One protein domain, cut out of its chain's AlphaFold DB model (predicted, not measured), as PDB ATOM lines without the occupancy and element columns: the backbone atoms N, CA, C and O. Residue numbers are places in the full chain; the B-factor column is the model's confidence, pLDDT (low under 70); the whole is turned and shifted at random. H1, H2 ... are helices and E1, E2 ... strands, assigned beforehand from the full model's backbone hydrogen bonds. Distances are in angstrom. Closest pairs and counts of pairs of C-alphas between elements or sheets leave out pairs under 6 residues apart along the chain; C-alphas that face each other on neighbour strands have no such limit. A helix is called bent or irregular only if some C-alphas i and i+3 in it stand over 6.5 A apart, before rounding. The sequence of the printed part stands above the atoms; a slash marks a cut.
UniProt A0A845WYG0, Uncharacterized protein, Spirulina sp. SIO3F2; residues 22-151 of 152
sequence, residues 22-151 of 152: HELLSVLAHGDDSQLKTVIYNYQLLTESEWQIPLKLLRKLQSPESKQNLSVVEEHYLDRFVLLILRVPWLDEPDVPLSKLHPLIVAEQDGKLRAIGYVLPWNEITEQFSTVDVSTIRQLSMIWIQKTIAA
ATOM      1  N   HIS A  22      24.814 -32.610   9.733       90.75
ATOM      2  CA  HIS A  22      25.664 -33.504   8.945       90.75
ATOM      3  C   HIS A  22      27.000 -33.836   9.625       90.75
ATOM      4  O   HIS A  22      27.375 -35.002   9.680       90.75
ATOM      5  N   GLU A  23      27.710 -32.838  10.169       92.06
ATOM      6  CA  GLU A  23      28.986 -33.068  10.869       92.06
ATOM      7  C   GLU A  23      28.783 -33.968  12.094       92.06
ATOM      8  O   GLU A  23      29.486 -34.964  12.250       92.06
ATOM      9  N   LEU A  24      27.772 -33.664  12.915       94.75
ATOM     10  CA  LEU A  24      27.432 -34.464  14.088       94.75
ATOM     11  C   LEU A  24      27.098 -35.908  13.691       94.75
ATOM     12  O   LEU A  24      27.693 -36.836  14.228       94.75
ATOM     13  N   LEU A  25      26.184 -36.108  12.740       95.06
ATOM     14  CA  LEU A  25      25.768 -37.442  12.300       95.06
ATOM     15  C   LEU A  25      26.922 -38.234  11.684       95.06
ATOM     16  O   LEU A  25      27.023 -39.434  11.922       95.06
ATOM     17  N   SER A  26      27.803 -37.573  10.931       94.62
ATOM     18  CA  SER A  26      28.990 -38.207  10.361       94.62
ATOM     19  C   SER A  26      29.939 -38.698  11.452       94.62
ATOM     20  O   SER A  26      30.444 -39.813  11.349       94.62
ATOM     21  N   VAL A  27      30.179 -37.898  12.495       95.25
ATOM     22  CA  VAL A  27      31.032 -38.309  13.621       95.25
ATOM     23  C   VAL A  27      30.367 -39.411  14.445       95.25
ATOM     24  O   VAL A  27      31.040 -40.352  14.842       95.25
ATOM     25  N   LEU A  28      29.053 -39.343  14.666       95.44
ATOM     26  CA  LEU A  28      28.321 -40.394  15.375       95.44
ATOM     27  C   LEU A  28      28.368 -41.739  14.637       95.44
ATOM     28  O   LEU A  28      28.559 -42.767  15.274       95.44
ATOM     29  N   ALA A  29      28.223 -41.723  13.309       95.50
ATOM     30  CA  ALA A  29      28.209 -42.934  12.496       95.50
ATOM     31  C   ALA A  29      29.610 -43.527  12.275       95.50
ATOM     32  O   ALA A  29      29.757 -44.746  12.294       95.50
ATOM     33  N   HIS A  30      30.621 -42.678  12.057       95.50
ATOM     34  CA  HIS A  30      31.917 -43.101  11.500       95.50
ATOM     35  C   HIS A  30      33.139 -42.551  12.235       95.50
ATOM     36  O   HIS A  30      34.264 -42.882  11.871       95.50
ATOM     37  N   GLY A  31      32.947 -41.676  13.221       94.06
ATOM     38  CA  GLY A  31      34.051 -41.073  13.956       94.06
ATOM     39  C   GLY A  31      34.761 -42.084  14.846       94.06
ATOM     40  O   GLY A  31      34.128 -42.980  15.404       94.06
ATOM     41  N   ASP A  32      36.072 -41.925  15.007       94.12
ATOM     42  CA  ASP A  32      36.830 -42.663  16.015       94.12
ATOM     43  C   ASP A  32      36.501 -42.181  17.442       94.12
ATOM     44  O   ASP A  32      35.779 -41.203  17.650       94.12
ATOM     45  N   ASP A  33      37.047 -42.851  18.459       91.94
ATOM     46  CA  ASP A  33      36.815 -42.473  19.857       91.94
ATOM     47  C   ASP A  33      37.257 -41.045  20.191       91.94
ATOM     48  O   ASP A  33      36.651 -40.401  21.046       91.94
ATOM     49  N   SER A  34      38.320 -40.544  19.560       93.19
ATOM     50  CA  SER A  34      38.792 -39.178  19.780       93.19
ATOM     51  C   SER A  34      37.750 -38.188  19.267       93.19
ATOM     52  O   SER A  34      37.330 -37.288  19.993       93.19
ATOM     53  N   GLN A  35      37.249 -38.413  18.052       94.94
ATOM     54  CA  GLN A  35      36.206 -37.603  17.435       94.94
ATOM     55  C   GLN A  35      34.883 -37.706  18.205       94.94
ATOM     56  O   GLN A  35      34.275 -36.674  18.500       94.94
ATOM     57  N   LEU A  36      34.472 -38.915  18.603       93.44
ATOM     58  CA  LEU A  36      33.264 -39.150  19.395       93.44
ATOM     59  C   LEU A  36      33.312 -38.444  20.751       93.44
ATOM     60  O   LEU A  36      32.320 -37.851  21.170       93.44
ATOM     61  N   LYS A  37      34.463 -38.434  21.432       92.38
ATOM     62  CA  LYS A  37      34.607 -37.664  22.677       92.38
ATOM     63  C   LYS A  37      34.306 -36.190  22.454       92.38
ATOM     64  O   LYS A  37      33.609 -35.589  23.263       92.38
ATOM     65  N   THR A  38      34.764 -35.613  21.339       92.19
ATOM     66  CA  THR A  38      34.534 -34.187  21.080       92.19
ATOM     67  C   THR A  38      33.065 -33.834  20.884       92.19
ATOM     68  O   THR A  38      32.702 -32.684  21.113       92.19
ATOM     69  N   VAL A  39      32.206 -34.772  20.462       93.19
ATOM     70  CA  VAL A  39      30.774 -34.482  20.302       93.19
ATOM     71  C   VAL A  39      30.017 -34.508  21.623       93.19
ATOM     72  O   VAL A  39      28.896 -34.019  21.647       93.19
ATOM     73  N   ILE A  40      30.603 -35.008  22.712       92.31
ATOM     74  CA  ILE A  40      29.987 -34.973  24.040       92.31
ATOM     75  C   ILE A  40      30.000 -33.528  24.555       92.31
ATOM     76  O   ILE A  40      31.023 -32.837  24.522       92.31
ATOM     77  N   TYR A  41      28.845 -33.058  25.020       91.00
ATOM     78  CA  TYR A  41      28.690 -31.728  25.593       91.00
ATOM     79  C   TYR A  41      29.626 -31.570  26.795       91.00
ATOM     80  O   TYR A  41      29.671 -32.430  27.674       91.00
ATOM     81  N   ASN A  42      30.394 -30.478  26.810       90.44
ATOM     82  CA  ASN A  42      31.381 -30.158  27.838       90.44
ATOM     83  C   ASN A  42      32.402 -31.277  28.128       90.44
ATOM     84  O   ASN A  42      32.917 -31.356  29.241       90.44
ATOM     85  N   TYR A  43      32.757 -32.118  27.147       89.50
ATOM     86  CA  TYR A  43      33.679 -33.246  27.377       89.50
ATOM     87  C   TYR A  43      35.014 -32.849  28.038       89.50
ATOM     88  O   TYR A  43      35.617 -33.651  28.740       89.50
ATOM     89  N   GLN A  44      35.477 -31.613  27.825       90.50
ATOM     90  CA  GLN A  44      36.715 -31.075  28.404       90.50
ATOM     91  C   GLN A  44      36.636 -30.857  29.920       90.50
ATOM     92  O   GLN A  44      37.668 -30.796  30.578       90.50
ATOM     93  N   LEU A  45      35.424 -30.715  30.459       89.00
ATOM     94  CA  LEU A  45      35.165 -30.548  31.888       89.00
ATOM     95  C   LEU A  45      34.918 -31.890  32.589       89.00
ATOM     96  O   LEU A  45      34.776 -31.914  33.806       89.00
ATOM     97  N   LEU A  46      34.856 -32.985  31.825       85.94
ATOM     98  CA  LEU A  46      34.602 -34.326  32.328       85.94
ATOM     99  C   LEU A  46      35.906 -35.067  32.615       85.94
ATOM    100  O   LEU A  46      36.834 -35.088  31.804       85.94
ATOM    101  N   THR A  47      35.935 -35.760  33.744       88.06
ATOM    102  CA  THR A  47      36.909 -36.814  34.022       88.06
ATOM    103  C   THR A  47      36.734 -37.982  33.053       88.06
ATOM    104  O   THR A  47      35.677 -38.168  32.443       88.06
ATOM    105  N   GLU A  48      37.762 -38.825  32.936       87.75
ATOM    106  CA  GLU A  48      37.686 -40.027  32.104       87.75
ATOM    107  C   GLU A  48      36.508 -40.930  32.461       87.75
ATOM    108  O   GLU A  48      35.764 -41.344  31.575       87.75
ATOM    109  N   SER A  49      36.274 -41.177  33.747       85.25
ATOM    110  CA  SER A  49      35.129 -41.970  34.195       85.25
ATOM    111  C   SER A  49      33.785 -41.396  33.744       85.25
ATOM    112  O   SER A  49      32.901 -42.168  33.377       85.25
ATOM    113  N   GLU A  50      33.635 -40.071  33.739       84.75
ATOM    114  CA  GLU A  50      32.367 -39.407  33.426       84.75
ATOM    115  C   GLU A  50      32.067 -39.394  31.928       84.75
ATOM    116  O   GLU A  50      30.913 -39.570  31.550       84.75
ATOM    117  N   TRP A  51      33.067 -39.228  31.050       87.50
ATOM    118  CA  TRP A  51      32.799 -39.259  29.607       87.50
ATOM    119  C   TRP A  51      32.779 -40.674  29.009       87.50
ATOM    120  O   TRP A  51      32.258 -40.864  27.910       87.50
ATOM    121  N   GLN A  52      33.306 -41.694  29.697       87.12
ATOM    122  CA  GLN A  52      33.333 -43.076  29.186       87.12
ATOM    123  C   GLN A  52      31.940 -43.658  28.950       87.12
ATOM    124  O   GLN A  52      31.730 -44.447  28.027       87.12
ATOM    125  N   ILE A  53      30.979 -43.289  29.782       82.56
ATOM    126  CA  ILE A  53      29.620 -43.798  29.677       82.56
ATOM    127  C   ILE A  53      28.851 -43.155  28.502       82.56
ATOM    128  O   ILE A  53      28.368 -43.919  27.655       82.56
ATOM    129  N   PRO A  54      28.802 -41.815  28.334       85.88
ATOM    130  CA  PRO A  54      28.251 -41.215  27.122       85.88
ATOM    131  C   PRO A  54      29.036 -41.636  25.872       85.88
ATOM    132  O   PRO A  54      28.437 -41.842  24.823       85.88
ATOM    133  N   LEU A  55      30.345 -41.893  25.958       90.25
ATOM    134  CA  LEU A  55      31.093 -42.445  24.824       90.25
ATOM    135  C   LEU A  55      30.589 -43.839  24.417       90.25
ATOM    136  O   LEU A  55      30.276 -44.060  23.249       90.25
ATOM    137  N   LYS A  56      30.462 -44.779  25.368       88.38
ATOM    138  CA  LYS A  56      29.920 -46.133  25.112       88.38
ATOM    139  C   LYS A  56      28.541 -46.089  24.464       88.38
ATOM    140  O   LYS A  56      28.182 -46.970  23.689       88.38
ATOM    141  N   LEU A  57      27.776 -45.064  24.798       86.12
ATOM    142  CA  LEU A  57      26.475 -44.799  24.229       86.12
ATOM    143  C   LEU A  57      26.496 -44.381  22.775       86.12
ATOM    144  O   LEU A  57      25.740 -44.914  21.966       86.12
ATOM    145  N   LEU A  58      27.327 -43.390  22.470       91.19
ATOM    146  CA  LEU A  58      27.450 -42.873  21.119       91.19
ATOM    147  C   LEU A  58      28.053 -43.938  20.201       91.19
ATOM    148  O   LEU A  58      27.624 -44.044  19.061       91.19
ATOM    149  N   ARG A  59      28.919 -44.821  20.720       91.94
ATOM    150  CA  ARG A  59      29.399 -46.006  19.988       91.94
ATOM    151  C   ARG A  59      28.279 -46.934  19.509       91.94
ATOM    152  O   ARG A  59      28.434 -47.577  18.482       91.94
ATOM    153  N   LYS A  60      27.129 -46.995  20.195       89.44
ATOM    154  CA  LYS A  60      25.978 -47.783  19.705       89.44
ATOM    155  C   LYS A  60      25.399 -47.222  18.403       89.44
ATOM    156  O   LYS A  60      24.749 -47.952  17.668       89.44
ATOM    157  N   LEU A  61      25.636 -45.941  18.125       92.56
ATOM    158  CA  LEU A  61      25.235 -45.264  16.894       92.56
ATOM    159  C   LEU A  61      26.313 -45.336  15.805       92.56
ATOM    160  O   LEU A  61      26.136 -44.693  14.776       92.56
ATOM    161  N   GLN A  62      27.410 -46.071  16.009       94.12
ATOM    162  CA  GLN A  62      28.395 -46.288  14.955       94.12
ATOM    163  C   GLN A  62      27.896 -47.351  13.984       94.12
ATOM    164  O   GLN A  62      27.325 -48.371  14.379       94.12
ATOM    165  N   SER A  63      28.130 -47.098  12.703       93.19
ATOM    166  CA  SER A  63      27.788 -48.034  11.650       93.19
ATOM    167  C   SER A  63      28.777 -49.205  11.624       93.19
ATOM    168  O   SER A  63      29.986 -48.976  11.695       93.19
ATOM    169  N   PRO A  64      28.311 -50.454  11.439       89.19
ATOM    170  CA  PRO A  64      29.202 -51.575  11.152       89.19
ATOM    171  C   PRO A  64      29.850 -51.463   9.759       89.19
ATOM    172  O   PRO A  64      30.878 -52.085   9.501       89.19
ATOM    173  N   GLU A  65      29.264 -50.670   8.855       87.94
ATOM    174  CA  GLU A  65      29.712 -50.494   7.472       87.94
ATOM    175  C   GLU A  65      29.956 -49.017   7.134       87.94
ATOM    176  O   GLU A  65      29.107 -48.156   7.360       87.94
ATOM    177  N   SER A  66      31.062 -48.708   6.456       78.50
ATOM    178  CA  SER A  66      31.455 -47.323   6.133       78.50
ATOM    179  C   SER A  66      30.478 -46.542   5.238       78.50
ATOM    180  O   SER A  66      30.625 -45.334   5.079       78.50
ATOM    181  N   LYS A  67      29.490 -47.206   4.622       81.06
ATOM    182  CA  LYS A  67      28.536 -46.586   3.684       81.06
ATOM    183  C   LYS A  67      27.172 -46.265   4.292       81.06
ATOM    184  O   LYS A  67      26.390 -45.563   3.651       81.06
ATOM    185  N   GLN A  68      26.856 -46.783   5.476       88.31
ATOM    186  CA  GLN A  68      25.552 -46.545   6.093       88.31
ATOM    187  C   GLN A  68      25.601 -45.273   6.939       88.31
ATOM    188  O   GLN A  68      26.576 -45.018   7.636       88.31
ATOM    189  N   ASN A  69      24.550 -44.458   6.871       91.50
ATOM    190  CA  ASN A  69      24.495 -43.170   7.556       91.50
ATOM    191  C   ASN A  69      23.281 -43.083   8.475       91.50
ATOM    192  O   ASN A  69      22.213 -43.628   8.178       91.50
ATOM    193  N   LEU A  70      23.446 -42.330   9.559       94.25
ATOM    194  CA  LEU A  70      22.344 -41.868  10.391       94.25
ATOM    195  C   LEU A  70      21.534 -40.812   9.632       94.25
ATOM    196  O   LEU A  70      22.075 -40.046   8.834       94.25
ATOM    197  N   SER A  71      20.241 -40.725   9.920       94.56
ATOM    198  CA  SER A  71      19.396 -39.626   9.436       94.56
ATOM    199  C   SER A  71      18.479 -39.130  10.541       94.56
ATOM    200  O   SER A  71      18.031 -39.919  11.369       94.56
ATOM    201  N   VAL A  72      18.194 -37.830  10.566       95.44
ATOM    202  CA  VAL A  72      17.176 -37.278  11.466       95.44
ATOM    203  C   VAL A  72      15.804 -37.515  10.844       95.44
ATOM    204  O   VAL A  72      15.582 -37.159   9.688       95.44
ATOM    205  N   VAL A  73      14.893 -38.134  11.594       95.19
ATOM    206  CA  VAL A  73      13.494 -38.319  11.175       95.19
ATOM    207  C   VAL A  73      12.552 -37.319  11.833       95.19
ATOM    208  O   VAL A  73      11.539 -36.968  11.237       95.19
ATOM    209  N   GLU A  74      12.874 -36.859  13.043       94.81
ATOM    210  CA  GLU A  74      12.098 -35.851  13.766       94.81
ATOM    211  C   GLU A  74      13.018 -34.954  14.592       94.81
ATOM    212  O   GLU A  74      14.050 -35.398  15.101       94.81
ATOM    213  N   GLU A  75      12.592 -33.706  14.757       94.38
ATOM    214  CA  GLU A  75      13.299 -32.669  15.499       94.38
ATOM    215  C   GLU A  75      12.312 -31.964  16.425       94.38
ATOM    216  O   GLU A  75      11.269 -31.481  15.981       94.38
ATOM    217  N   HIS A  76      12.650 -31.873  17.709       93.81
ATOM    218  CA  HIS A  76      11.848 -31.150  18.692       93.81
ATOM    219  C   HIS A  76      12.734 -30.152  19.425       93.81
ATOM    220  O   HIS A  76      13.670 -30.530  20.127       93.81
ATOM    221  N   TYR A  77      12.444 -28.867  19.244       92.12
ATOM    222  CA  TYR A  77      13.226 -27.767  19.802       92.12
ATOM    223  C   TYR A  77      12.593 -27.254  21.092       92.12
ATOM    224  O   TYR A  77      11.398 -26.955  21.117       92.12
ATOM    225  N   LEU A  78      13.407 -27.073  22.130       91.25
ATOM    226  CA  LEU A  78      13.004 -26.366  23.340       91.25
ATOM    227  C   LEU A  78      14.197 -25.576  23.892       91.25
ATOM    228  O   LEU A  78      15.226 -26.139  24.258       91.25
ATOM    229  N   ASP A  79      14.061 -24.251  23.905       88.50
ATOM    230  CA  ASP A  79      15.137 -23.300  24.210       88.50
ATOM    231  C   ASP A  79      16.408 -23.544  23.375       88.50
ATOM    232  O   ASP A  79      16.386 -23.418  22.148       88.50
ATOM    233  N   ARG A  80      17.524 -23.863  24.041       88.94
ATOM    234  CA  ARG A  80      18.825 -24.175  23.429       88.94
ATOM    235  C   ARG A  80      19.013 -25.660  23.109       88.94
ATOM    236  O   ARG A  80      20.062 -26.036  22.591       88.94
ATOM    237  N   PHE A  81      18.025 -26.488  23.436       91.38
ATOM    238  CA  PHE A  81      18.081 -27.938  23.313       91.38
ATOM    239  C   PHE A  81      17.255 -28.422  22.129       91.38
ATOM    240  O   PHE A  81      16.208 -27.860  21.793       91.38
ATOM    241  N   VAL A  82      17.718 -29.507  21.522       93.81
ATOM    242  CA  VAL A  82      17.029 -30.181  20.428       93.81
ATOM    243  C   VAL A  82      17.009 -31.669  20.723       93.81
ATOM    244  O   VAL A  82      18.057 -32.270  20.946       93.81
ATOM    245  N   LEU A  83      15.827 -32.272  20.715       94.50
ATOM    246  CA  LEU A  83      15.686 -33.717  20.605       94.50
ATOM    247  C   LEU A  83      15.693 -34.087  19.125       94.50
ATOM    248  O   LEU A  83      14.812 -33.673  18.374       94.50
ATOM    249  N   LEU A  84      16.666 -34.898  18.736       95.00
ATOM    250  CA  LEU A  84      16.732 -35.556  17.443       95.00
ATOM    251  C   LEU A  84      16.224 -36.982  17.606       95.00
ATOM    252  O   LEU A  84      16.701 -37.715  18.471       95.00
ATOM    253  N   ILE A  85      15.291 -37.396  16.758       95.19
ATOM    254  CA  ILE A  85      14.998 -38.814  16.572       95.19
ATOM    255  C   ILE A  85      15.805 -39.268  15.365       95.19
ATOM    256  O   ILE A  85      15.567 -38.822  14.243       95.19
ATOM    257  N   LEU A  86      16.787 -40.126  15.608       95.50
ATOM    258  CA  LEU A  86      17.695 -40.648  14.600       95.50
ATOM    259  C   LEU A  86      17.166 -41.972  14.067       95.50
ATOM    260  O   LEU A  86      16.771 -42.834  14.843       95.50
ATOM    261  N   ARG A  87      17.205 -42.169  12.750       95.12
ATOM    262  CA  ARG A  87      17.101 -43.494  12.144       95.12
ATOM    263  C   ARG A  87      18.487 -44.125  12.076       95.12
ATOM    264  O   ARG A  87      19.383 -43.571  11.436       95.12
ATOM    265  N   VAL A  88      18.609 -45.297  12.686       94.62
ATOM    266  CA  VAL A  88      19.805 -46.135  12.767       94.62
ATOM    267  C   VAL A  88      19.504 -47.453  12.045       94.62
ATOM    268  O   VAL A  88      18.966 -48.381  12.644       94.62
ATOM    269  N   PRO A  89      19.741 -47.532  10.723       91.19
ATOM    270  CA  PRO A  89      19.214 -48.626   9.906       91.19
ATOM    271  C   PRO A  89      19.800 -50.005  10.244       91.19
ATOM    272  O   PRO A  89      19.144 -51.006   9.989       91.19
ATOM    273  N   TRP A  90      20.994 -50.071  10.836       92.56
ATOM    274  CA  TRP A  90      21.624 -51.326  11.268       92.56
ATOM    275  C   TRP A  90      21.175 -51.820  12.650       92.56
ATOM    276  O   TRP A  90      21.618 -52.881  13.076       92.56
ATOM    277  N   LEU A  91      20.315 -51.072  13.349       91.38
ATOM    278  CA  LEU A  91      19.688 -51.497  14.608       91.38
ATOM    279  C   LEU A  91      18.212 -51.884  14.412       91.38
ATOM    280  O   LEU A  91      17.456 -51.966  15.374       91.38
ATOM    281  N   ASP A  92      17.780 -52.091  13.164       91.69
ATOM    282  CA  ASP A  92      16.403 -52.485  12.854       91.69
ATOM    283  C   ASP A  92      16.157 -53.950  13.250       91.69
ATOM    284  O   ASP A  92      16.631 -54.884  12.603       91.69
ATOM    285  N   GLU A  93      15.388 -54.139  14.314       91.25
ATOM    286  CA  GLU A  93      14.862 -55.430  14.749       91.25
ATOM    287  C   GLU A  93      13.396 -55.536  14.287       91.25
ATOM    288  O   GLU A  93      12.567 -54.750  14.761       91.25
ATOM    289  N   PRO A  94      13.053 -56.464  13.365       87.81
ATOM    290  CA  PRO A  94      11.735 -56.515  12.719       87.81
ATOM    291  C   PRO A  94      10.548 -56.622  13.679       87.81
ATOM    292  O   PRO A  94       9.497 -56.035  13.427       87.81
ATOM    293  N   ASP A  95      10.732 -57.348  14.781       90.19
ATOM    294  CA  ASP A  95       9.678 -57.641  15.756       90.19
ATOM    295  C   ASP A  95       9.642 -56.639  16.920       90.19
ATOM    296  O   ASP A  95       8.803 -56.751  17.814       90.19
ATOM    297  N   VAL A  96      10.539 -55.646  16.922       88.25
ATOM    298  CA  VAL A  96      10.638 -54.647  17.988       88.25
ATOM    299  C   VAL A  96      10.234 -53.276  17.439       88.25
ATOM    300  O   VAL A  96      10.968 -52.673  16.647       88.25
ATOM    301  N   PRO A  97       9.071 -52.738  17.854       88.81
ATOM    302  CA  PRO A  97       8.632 -51.416  17.444       88.81
ATOM    303  C   PRO A  97       9.686 -50.349  17.739       88.81
ATOM    304  O   PRO A  97      10.254 -50.292  18.826       88.81
ATOM    305  N   LEU A  98       9.907 -49.461  16.766       89.25
ATOM    306  CA  LEU A  98      10.848 -48.339  16.867       89.25
ATOM    307  C   LEU A  98      12.323 -48.743  17.071       89.25
ATOM    308  O   LEU A  98      13.121 -47.858  17.352       89.25
ATOM    309  N   SER A  99      12.706 -50.008  16.879       89.06
ATOM    310  CA  SER A  99      14.086 -50.503  17.051       89.06
ATOM    311  C   SER A  99      15.132 -49.711  16.263       89.06
ATOM    312  O   SER A  99      16.167 -49.342  16.797       89.06
ATOM    313  N   LYS A 100      14.817 -49.321  15.023       92.31
ATOM    314  CA  LYS A 100      15.671 -48.432  14.217       92.31
ATOM    315  C   LYS A 100      15.670 -46.958  14.638       92.31
ATOM    316  O   LYS A 100      16.305 -46.156  13.958       92.31
ATOM    317  N   LEU A 101      14.892 -46.540  15.636       94.38
ATOM    318  CA  LEU A 101      14.760 -45.137  16.036       94.38
ATOM    319  C   LEU A 101      15.434 -44.893  17.385       94.38
ATOM    320  O   LEU A 101      15.076 -45.497  18.388       94.38
ATOM    321  N   HIS A 102      16.372 -43.951  17.417       93.44
ATOM    322  CA  HIS A 102      17.159 -43.640  18.605       93.44
ATOM    323  C   HIS A 102      17.071 -42.151  18.936       93.44
ATOM    324  O   HIS A 102      17.377 -41.320  18.077       93.44
ATOM    325  N   PRO A 103      16.667 -41.780  20.159       93.62
ATOM    326  CA  PRO A 103      16.603 -40.386  20.546       93.62
ATOM    327  C   PRO A 103      17.987 -39.870  20.960       93.62
ATOM    328  O   PRO A 103      18.733 -40.553  21.661       93.62
ATOM    329  N   LEU A 104      18.304 -38.636  20.589       93.75
ATOM    330  CA  LEU A 104      19.518 -37.941  20.998       93.75
ATOM    331  C   LEU A 104      19.178 -36.493  21.338       93.75
ATOM    332  O   LEU A 104      18.643 -35.768  20.502       93.75
ATOM    333  N   ILE A 105      19.501 -36.055  22.551       93.19
ATOM    334  CA  ILE A 105      19.388 -34.652  22.938       93.19
ATOM    335  C   ILE A 105      20.715 -33.965  22.640       93.19
ATOM    336  O   ILE A 105      21.782 -34.438  23.035       93.19
ATOM    337  N   VAL A 106      20.642 -32.835  21.945       93.50
ATOM    338  CA  VAL A 106      21.794 -32.023  21.560       93.50
ATOM    339  C   VAL A 106      21.589 -30.567  21.960       93.50
ATOM    340  O   VAL A 106      20.458 -30.095  22.080       93.50
ATOM    341  N   ALA A 107      22.687 -29.841  22.135       91.94
ATOM    342  CA  ALA A 107      22.684 -28.388  22.272       91.94
ATOM    343  C   ALA A 107      23.866 -27.772  21.526       91.94
ATOM    344  O   ALA A 107      24.860 -28.439  21.235       91.94
ATOM    345  N   GLU A 108      23.752 -26.484  21.218       89.81
ATOM    346  CA  GLU A 108      24.881 -25.707  20.716       89.81
ATOM    347  C   GLU A 108      25.910 -25.470  21.830       89.81
ATOM    348  O   GLU A 108      25.569 -25.030  22.930       89.81
ATOM    349  N   GLN A 109      27.177 -25.704  21.502       87.81
ATOM    350  CA  GLN A 109      28.341 -25.305  22.279       87.81
ATOM    351  C   GLN A 109      29.455 -24.888  21.312       87.81
ATOM    352  O   GLN A 109      29.810 -25.645  20.406       87.81
ATOM    353  N   ASP A 110      29.993 -23.681  21.486       87.50
ATOM    354  CA  ASP A 110      31.088 -23.143  20.664       87.50
ATOM    355  C   ASP A 110      30.793 -23.185  19.150       87.50
ATOM    356  O   ASP A 110      31.646 -23.519  18.328       87.50
ATOM    357  N   GLY A 111      29.540 -22.896  18.775       84.69
ATOM    358  CA  GLY A 111      29.074 -22.909  17.384       84.69
ATOM    359  C   GLY A 111      28.904 -24.305  16.771       84.69
ATOM    360  O   GLY A 111      28.621 -24.411  15.578       84.69
ATOM    361  N   LYS A 112      29.052 -25.378  17.559       89.25
ATOM    362  CA  LYS A 112      28.845 -26.766  17.129       89.25
ATOM    363  C   LYS A 112      27.731 -27.430  17.925       89.25
ATOM    364  O   LYS A 112      27.540 -27.149  19.104       89.25
ATOM    365  N   LEU A 113      27.009 -28.350  17.294       92.06
ATOM    366  CA  LEU A 113      26.067 -29.205  18.009       92.06
ATOM    367  C   LEU A 113      26.826 -30.291  18.767       92.06
ATOM    368  O   LEU A 113      27.651 -31.001  18.188       92.06
ATOM    369  N   ARG A 114      26.522 -30.425  20.055       92.62
ATOM    370  CA  ARG A 114      27.083 -31.441  20.943       92.62
ATOM    371  C   ARG A 114      25.966 -32.287  21.537       92.62
ATOM    372  O   ARG A 114      24.912 -31.768  21.897       92.62
ATOM    373  N   ALA A 115      26.213 -33.584  21.635       91.94
ATOM    374  CA  ALA A 115      25.363 -34.550  22.298       91.94
ATOM    375  C   ALA A 115      25.402 -34.337  23.811       91.94
ATOM    376  O   ALA A 115      26.453 -34.425  24.441       91.94
ATOM    377  N   ILE A 116      24.233 -34.088  24.385       87.81
ATOM    378  CA  ILE A 116      24.028 -34.057  25.834       87.81
ATOM    379  C   ILE A 116      23.859 -35.479  26.354       87.81
ATOM    380  O   ILE A 116      24.360 -35.832  27.416       87.81
ATOM    381  N   GLY A 117      23.201 -36.310  25.556       81.88
ATOM    382  CA  GLY A 117      22.976 -37.710  25.850       81.88
ATOM    383  C   GLY A 117      21.673 -38.173  25.228       81.88
ATOM    384  O   GLY A 117      21.134 -37.546  24.313       81.88
ATOM    385  N   TYR A 118      21.181 -39.300  25.718       77.38
ATOM    386  CA  TYR A 118      19.876 -39.815  25.332       77.38
ATOM    387  C   TYR A 118      18.787 -39.084  26.140       77.38
ATOM    388  O   TYR A 118      18.996 -38.019  26.730       77.38
ATOM    389  N   VAL A 119      17.579 -39.631  26.135       76.06
ATOM    390  CA  VAL A 119      16.488 -39.126  26.968       76.06
ATOM    391  C   VAL A 119      16.633 -39.593  28.416       76.06
ATOM    392  O   VAL A 119      17.230 -40.632  28.703       76.06
ATOM    393  N   LEU A 120      16.055 -38.823  29.339       70.56
ATOM    394  CA  LEU A 120      16.028 -39.168  30.758       70.56
ATOM    395  C   LEU A 120      15.373 -40.543  31.010       70.56
ATOM    396  O   LEU A 120      14.453 -40.920  30.280       70.56
ATOM    397  N   PRO A 121      15.817 -41.283  32.049       52.41
ATOM    398  CA  PRO A 121      16.617 -40.824  33.195       52.41
ATOM    399  C   PRO A 121      18.120 -40.659  32.944       52.41
ATOM    400  O   PRO A 121      18.831 -40.220  33.841       52.41
ATOM    401  N   TRP A 122      18.625 -40.984  31.760       57.03
ATOM    402  CA  TRP A 122      20.060 -41.068  31.569       57.03
ATOM    403  C   TRP A 122      20.681 -39.821  30.946       57.03
ATOM    404  O   TRP A 122      20.671 -39.641  29.733       57.03
ATOM    405  N   ASN A 123      21.247 -38.976  31.805       63.06
ATOM    406  CA  ASN A 123      22.185 -37.924  31.431       63.06
ATOM    407  C   ASN A 123      23.150 -37.720  32.604       63.06
ATOM    408  O   ASN A 123      22.875 -36.926  33.489       63.06
ATOM    409  N   GLU A 124      24.277 -38.425  32.640       63.88
ATOM    410  CA  GLU A 124      25.286 -38.264  33.715       63.88
ATOM    411  C   GLU A 124      25.915 -36.873  33.744       63.88
ATOM    412  O   GLU A 124      26.490 -36.457  34.740       63.88
ATOM    413  N   ILE A 125      25.733 -36.108  32.673       69.62
ATOM    414  CA  ILE A 125      26.115 -34.706  32.622       69.62
ATOM    415  C   ILE A 125      25.022 -33.766  33.163       69.62
ATOM    416  O   ILE A 125      25.180 -32.551  33.065       69.62
ATOM    417  N   THR A 126      23.913 -34.272  33.737       71.38
ATOM    418  CA  THR A 126      22.827 -33.436  34.298       71.38
ATOM    419  C   THR A 126      23.301 -32.474  35.370       71.38
ATOM    420  O   THR A 126      22.733 -31.393  35.492       71.38
ATOM    421  N   GLU A 127      24.337 -32.840  36.125       76.31
ATOM    422  CA  GLU A 127      24.902 -31.989  37.179       76.31
ATOM    423  C   GLU A 127      25.538 -30.706  36.624       76.31
ATOM    424  O   GLU A 127      25.685 -29.722  37.342       76.31
ATOM    425  N   GLN A 128      25.849 -30.675  35.325       77.12
ATOM    426  CA  GLN A 128      26.386 -29.497  34.645       77.12
ATOM    427  C   GLN A 128      25.304 -28.505  34.200       77.12
ATOM    428  O   GLN A 128      25.616 -27.431  33.678       77.12
ATOM    429  N   PHE A 129      24.031 -28.868  34.346       82.75
ATOM    430  CA  PHE A 129      22.904 -28.078  33.878       82.75
ATOM    431  C   PHE A 129      22.183 -27.396  35.035       82.75
ATOM    432  O   PHE A 129      22.049 -27.930  36.135       82.75
ATOM    433  N   SER A 130      21.661 -26.200  34.766       85.12
ATOM    434  CA  SER A 130      20.779 -25.518  35.712       85.12
ATOM    435  C   SER A 130      19.473 -26.300  35.906       85.12
ATOM    436  O   SER A 130      19.054 -27.075  35.046       85.12
ATOM    437  N   THR A 131      18.747 -26.050  36.999       84.75
ATOM    438  CA  THR A 131      17.424 -26.666  37.225       84.75
ATOM    439  C   THR A 131      16.443 -26.393  36.076       84.75
ATOM    440  O   THR A 131      15.619 -27.248  35.747       84.75
ATOM    441  N   VAL A 132      16.545 -25.218  35.445       86.69
ATOM    442  CA  VAL A 132      15.724 -24.842  34.284       86.69
ATOM    443  C   VAL A 132      16.078 -25.708  33.077       86.69
ATOM    444  O   VAL A 132      15.191 -26.322  32.491       86.69
ATOM    445  N   ASP A 133      17.368 -25.834  32.762       88.56
ATOM    446  CA  ASP A 133      17.849 -26.684  31.670       88.56
ATOM    447  C   ASP A 133      17.438 -28.152  31.868       88.56
ATOM    448  O   ASP A 133      16.955 -28.796  30.939       88.56
ATOM    449  N   VAL A 134      17.550 -28.677  33.095       88.19
ATOM    450  CA  VAL A 134      17.126 -30.050  33.423       88.19
ATOM    451  C   VAL A 134      15.620 -30.236  33.204       88.19
ATOM    452  O   VAL A 134      15.195 -31.274  32.691       88.19
ATOM    453  N   SER A 135      14.798 -29.239  33.551       89.38
ATOM    454  CA  SER A 135      13.356 -29.258  33.269       89.38
ATOM    455  C   SER A 135      13.073 -29.291  31.764       89.38
ATOM    456  O   SER A 135      12.235 -30.072  31.307       89.38
ATOM    457  N   THR A 136      13.800 -28.497  30.978       89.62
ATOM    458  CA  THR A 136      13.689 -28.473  29.515       89.62
ATOM    459  C   THR A 136      14.095 -29.815  28.893       89.62
ATOM    460  O   THR A 136      13.339 -30.391  28.106       89.62
ATOM    461  N   ILE A 137      15.226 -30.388  29.314       89.62
ATOM    462  CA  ILE A 137      15.689 -31.723  28.895       89.62
ATOM    463  C   ILE A 137      14.649 -32.798  29.247       89.62
ATOM    464  O   ILE A 137      14.384 -33.700  28.446       89.62
ATOM    465  N   ARG A 138      14.013 -32.705  30.422       90.19
ATOM    466  CA  ARG A 138      12.944 -33.627  30.835       90.19
ATOM    467  C   ARG A 138      11.715 -33.525  29.941       90.19
ATOM    468  O   ARG A 138      11.174 -34.556  29.556       90.19
ATOM    469  N   GLN A 139      11.286 -32.315  29.590       91.19
ATOM    470  CA  GLN A 139      10.153 -32.115  28.682       91.19
ATOM    471  C   GLN A 139      10.422 -32.723  27.304       91.19
ATOM    472  O   GLN A 139       9.579 -33.455  26.792       91.19
ATOM    473  N   LEU A 140      11.618 -32.503  26.750       92.50
ATOM    474  CA  LEU A 140      12.034 -33.152  25.507       92.50
ATOM    475  C   LEU A 140      12.046 -34.678  25.650       92.50
ATOM    476  O   LEU A 140      11.495 -35.385  24.813       92.50
ATOM    477  N   SER A 141      12.589 -35.198  26.751       91.31
ATOM    478  CA  SER A 141      12.626 -36.640  27.027       91.31
ATOM    479  C   SER A 141      11.235 -37.283  27.039       91.31
ATOM    480  O   SER A 141      11.067 -38.398  26.543       91.31
ATOM    481  N   MET A 142      10.221 -36.573  27.547       91.75
ATOM    482  CA  MET A 142       8.844 -37.072  27.584       91.75
ATOM    483  C   MET A 142       8.250 -37.323  26.198       91.75
ATOM    484  O   MET A 142       7.410 -38.210  26.075       91.75
ATOM    485  N   ILE A 143       8.702 -36.611  25.160       92.00
ATOM    486  CA  ILE A 143       8.246 -36.824  23.779       92.00
ATOM    487  C   ILE A 143       8.598 -38.246  23.329       92.00
ATOM    488  O   ILE A 143       7.738 -38.977  22.838       92.00
ATOM    489  N   TRP A 144       9.844 -38.675  23.556       91.56
ATOM    490  CA  TRP A 144      10.267 -40.041  23.240       91.56
ATOM    491  C   TRP A 144       9.572 -41.077  24.122       91.56
ATOM    492  O   TRP A 144       9.077 -42.075  23.607       91.56
ATOM    493  N   ILE A 145       9.488 -40.828  25.433       89.81
ATOM    494  CA  ILE A 145       8.856 -41.759  26.381       89.81
ATOM    495  C   ILE A 145       7.400 -42.026  25.980       89.81
ATOM    496  O   ILE A 145       6.994 -43.182  25.859       89.81
ATOM    497  N   GLN A 146       6.625 -40.977  25.696       91.00
ATOM    498  CA  GLN A 146       5.242 -41.110  25.230       91.00
ATOM    499  C   GLN A 146       5.156 -41.900  23.923       91.00
ATOM    500  O   GLN A 146       4.274 -42.745  23.782       91.00
ATOM    501  N   LYS A 147       6.097 -41.678  22.997       90.00
ATOM    502  CA  LYS A 147       6.172 -42.432  21.742       90.00
ATOM    503  C   LYS A 147       6.423 -43.921  21.974       90.00
ATOM    504  O   LYS A 147       5.757 -44.742  21.358       90.00
ATOM    505  N   THR A 148       7.355 -44.262  22.865       87.06
ATOM    506  CA  THR A 148       7.659 -45.660  23.201       87.06
ATOM    507  C   THR A 148       6.497 -46.355  23.897       87.06
ATOM    508  O   THR A 148       6.195 -47.487  23.549       87.06
ATOM    509  N   ILE A 149       5.796 -45.671  24.808       88.44
ATOM    510  CA  ILE A 149       4.604 -46.214  25.475       88.44
ATOM    511  C   ILE A 149       3.483 -46.464  24.461       88.44
ATOM    512  O   ILE A 149       2.812 -47.481  24.536       88.44
ATOM    513  N   ALA A 150       3.286 -45.560  23.498       88.81
ATOM    514  CA  ALA A 150       2.254 -45.705  22.472       88.81
ATOM    515  C   ALA A 150       2.556 -46.794  21.422       88.81
ATOM    516  O   ALA A 150       1.676 -47.117  20.627       88.81
ATOM    517  N   ALA A 151       3.790 -47.303  21.374       85.19
ATOM    518  CA  ALA A 151       4.227 -48.332  20.430       85.19
ATOM    519  C   ALA A 151       4.268 -49.749  21.036       85.19
ATOM    520  O   ALA A 151       4.567 -50.691  20.302       85.19
TER     521      ALA A 151
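Overview. This is residues 22 to 151 of the 152 residues of an uncharacterized protein of Spirulina sp. SIO3F2 (UniProt A0A845WYG0). A strongly twisted sheet of four strands has one long helix, H5, running along one face, while the short helices H1, H2 and H3 cluster across the sheet from H5, mostly near E4. The small H4 comes between H3 and the start of H5. The printed part has 130 residues, in the order H1 H2 H3 E1 E2 E3 E4 H4 H5; the sheet, E1 E2 E3 E4, is antiparallel and the class mixed. It is compact, with a radius of gyration of the C-alphas of 14.2 A and spans of 39 by 34 by 26 A.

Along the chain. H1, residues 22 to 30, begins at C-alpha 22 (25.664, -33.504, 8.945). H2 is residues 33 to 39 and H3 48 to 59, 15.8 A long. E1, 71 to 78, 20.2 A, bends by 60 degrees at residue 74; E2 is 81 to 87, 19.2 A; E3 101 to 109, 24.8 A; E4 112 to 117, 15.2 A. H4, 124 to 128, is irregular: C-alphas 124 and 127 are 7.2 A apart. H5, 131 to 150, 28.5 A, ends at C-alpha 150 (2.254, -45.705, 22.472).

Arrangement. The strands form a meander, each the antiparallel neighbour of the one before: N 73 and O 85 are 2.8 A apart, N 84 and O 104 2.8 A, N 107 and O 114 3.0 A, within hydrogen-bond range. H5 is on the sheet at a height of 9.4 A, along E2 at 20 degrees on the local plane; the closest C-alphas are Leu 83 and Leu 140, 6.1 A. H1 and H3 are on the opposite face from H5, making three layers, helices on both faces of a sheet. The helical hairpin H1 and H2 touches at C-alphas Val 27 and Leu 36, 6.2 A. H2 and H3 touch, about perpendicular at 88 degrees, closest at C-alphas Lys 37 and Leu 55, 6.3 A. H4 only grazes the sheet. Every O i to N i+4 pair is within range in H1 and H2, 6 of 8 in H3, 14 of 16 in H5, and 0 of 1 in H4, where 1 of 2 O i to N i+3 pairs is.

Size, cuts and confidence. The C-alphas farthest apart, Asp 95 and Asp 110, are 40.9 A apart. The printed part has no cut; the links H3 to E1 and E2 to E3 are long. Residues 121 to 125 have pLDDT under 70.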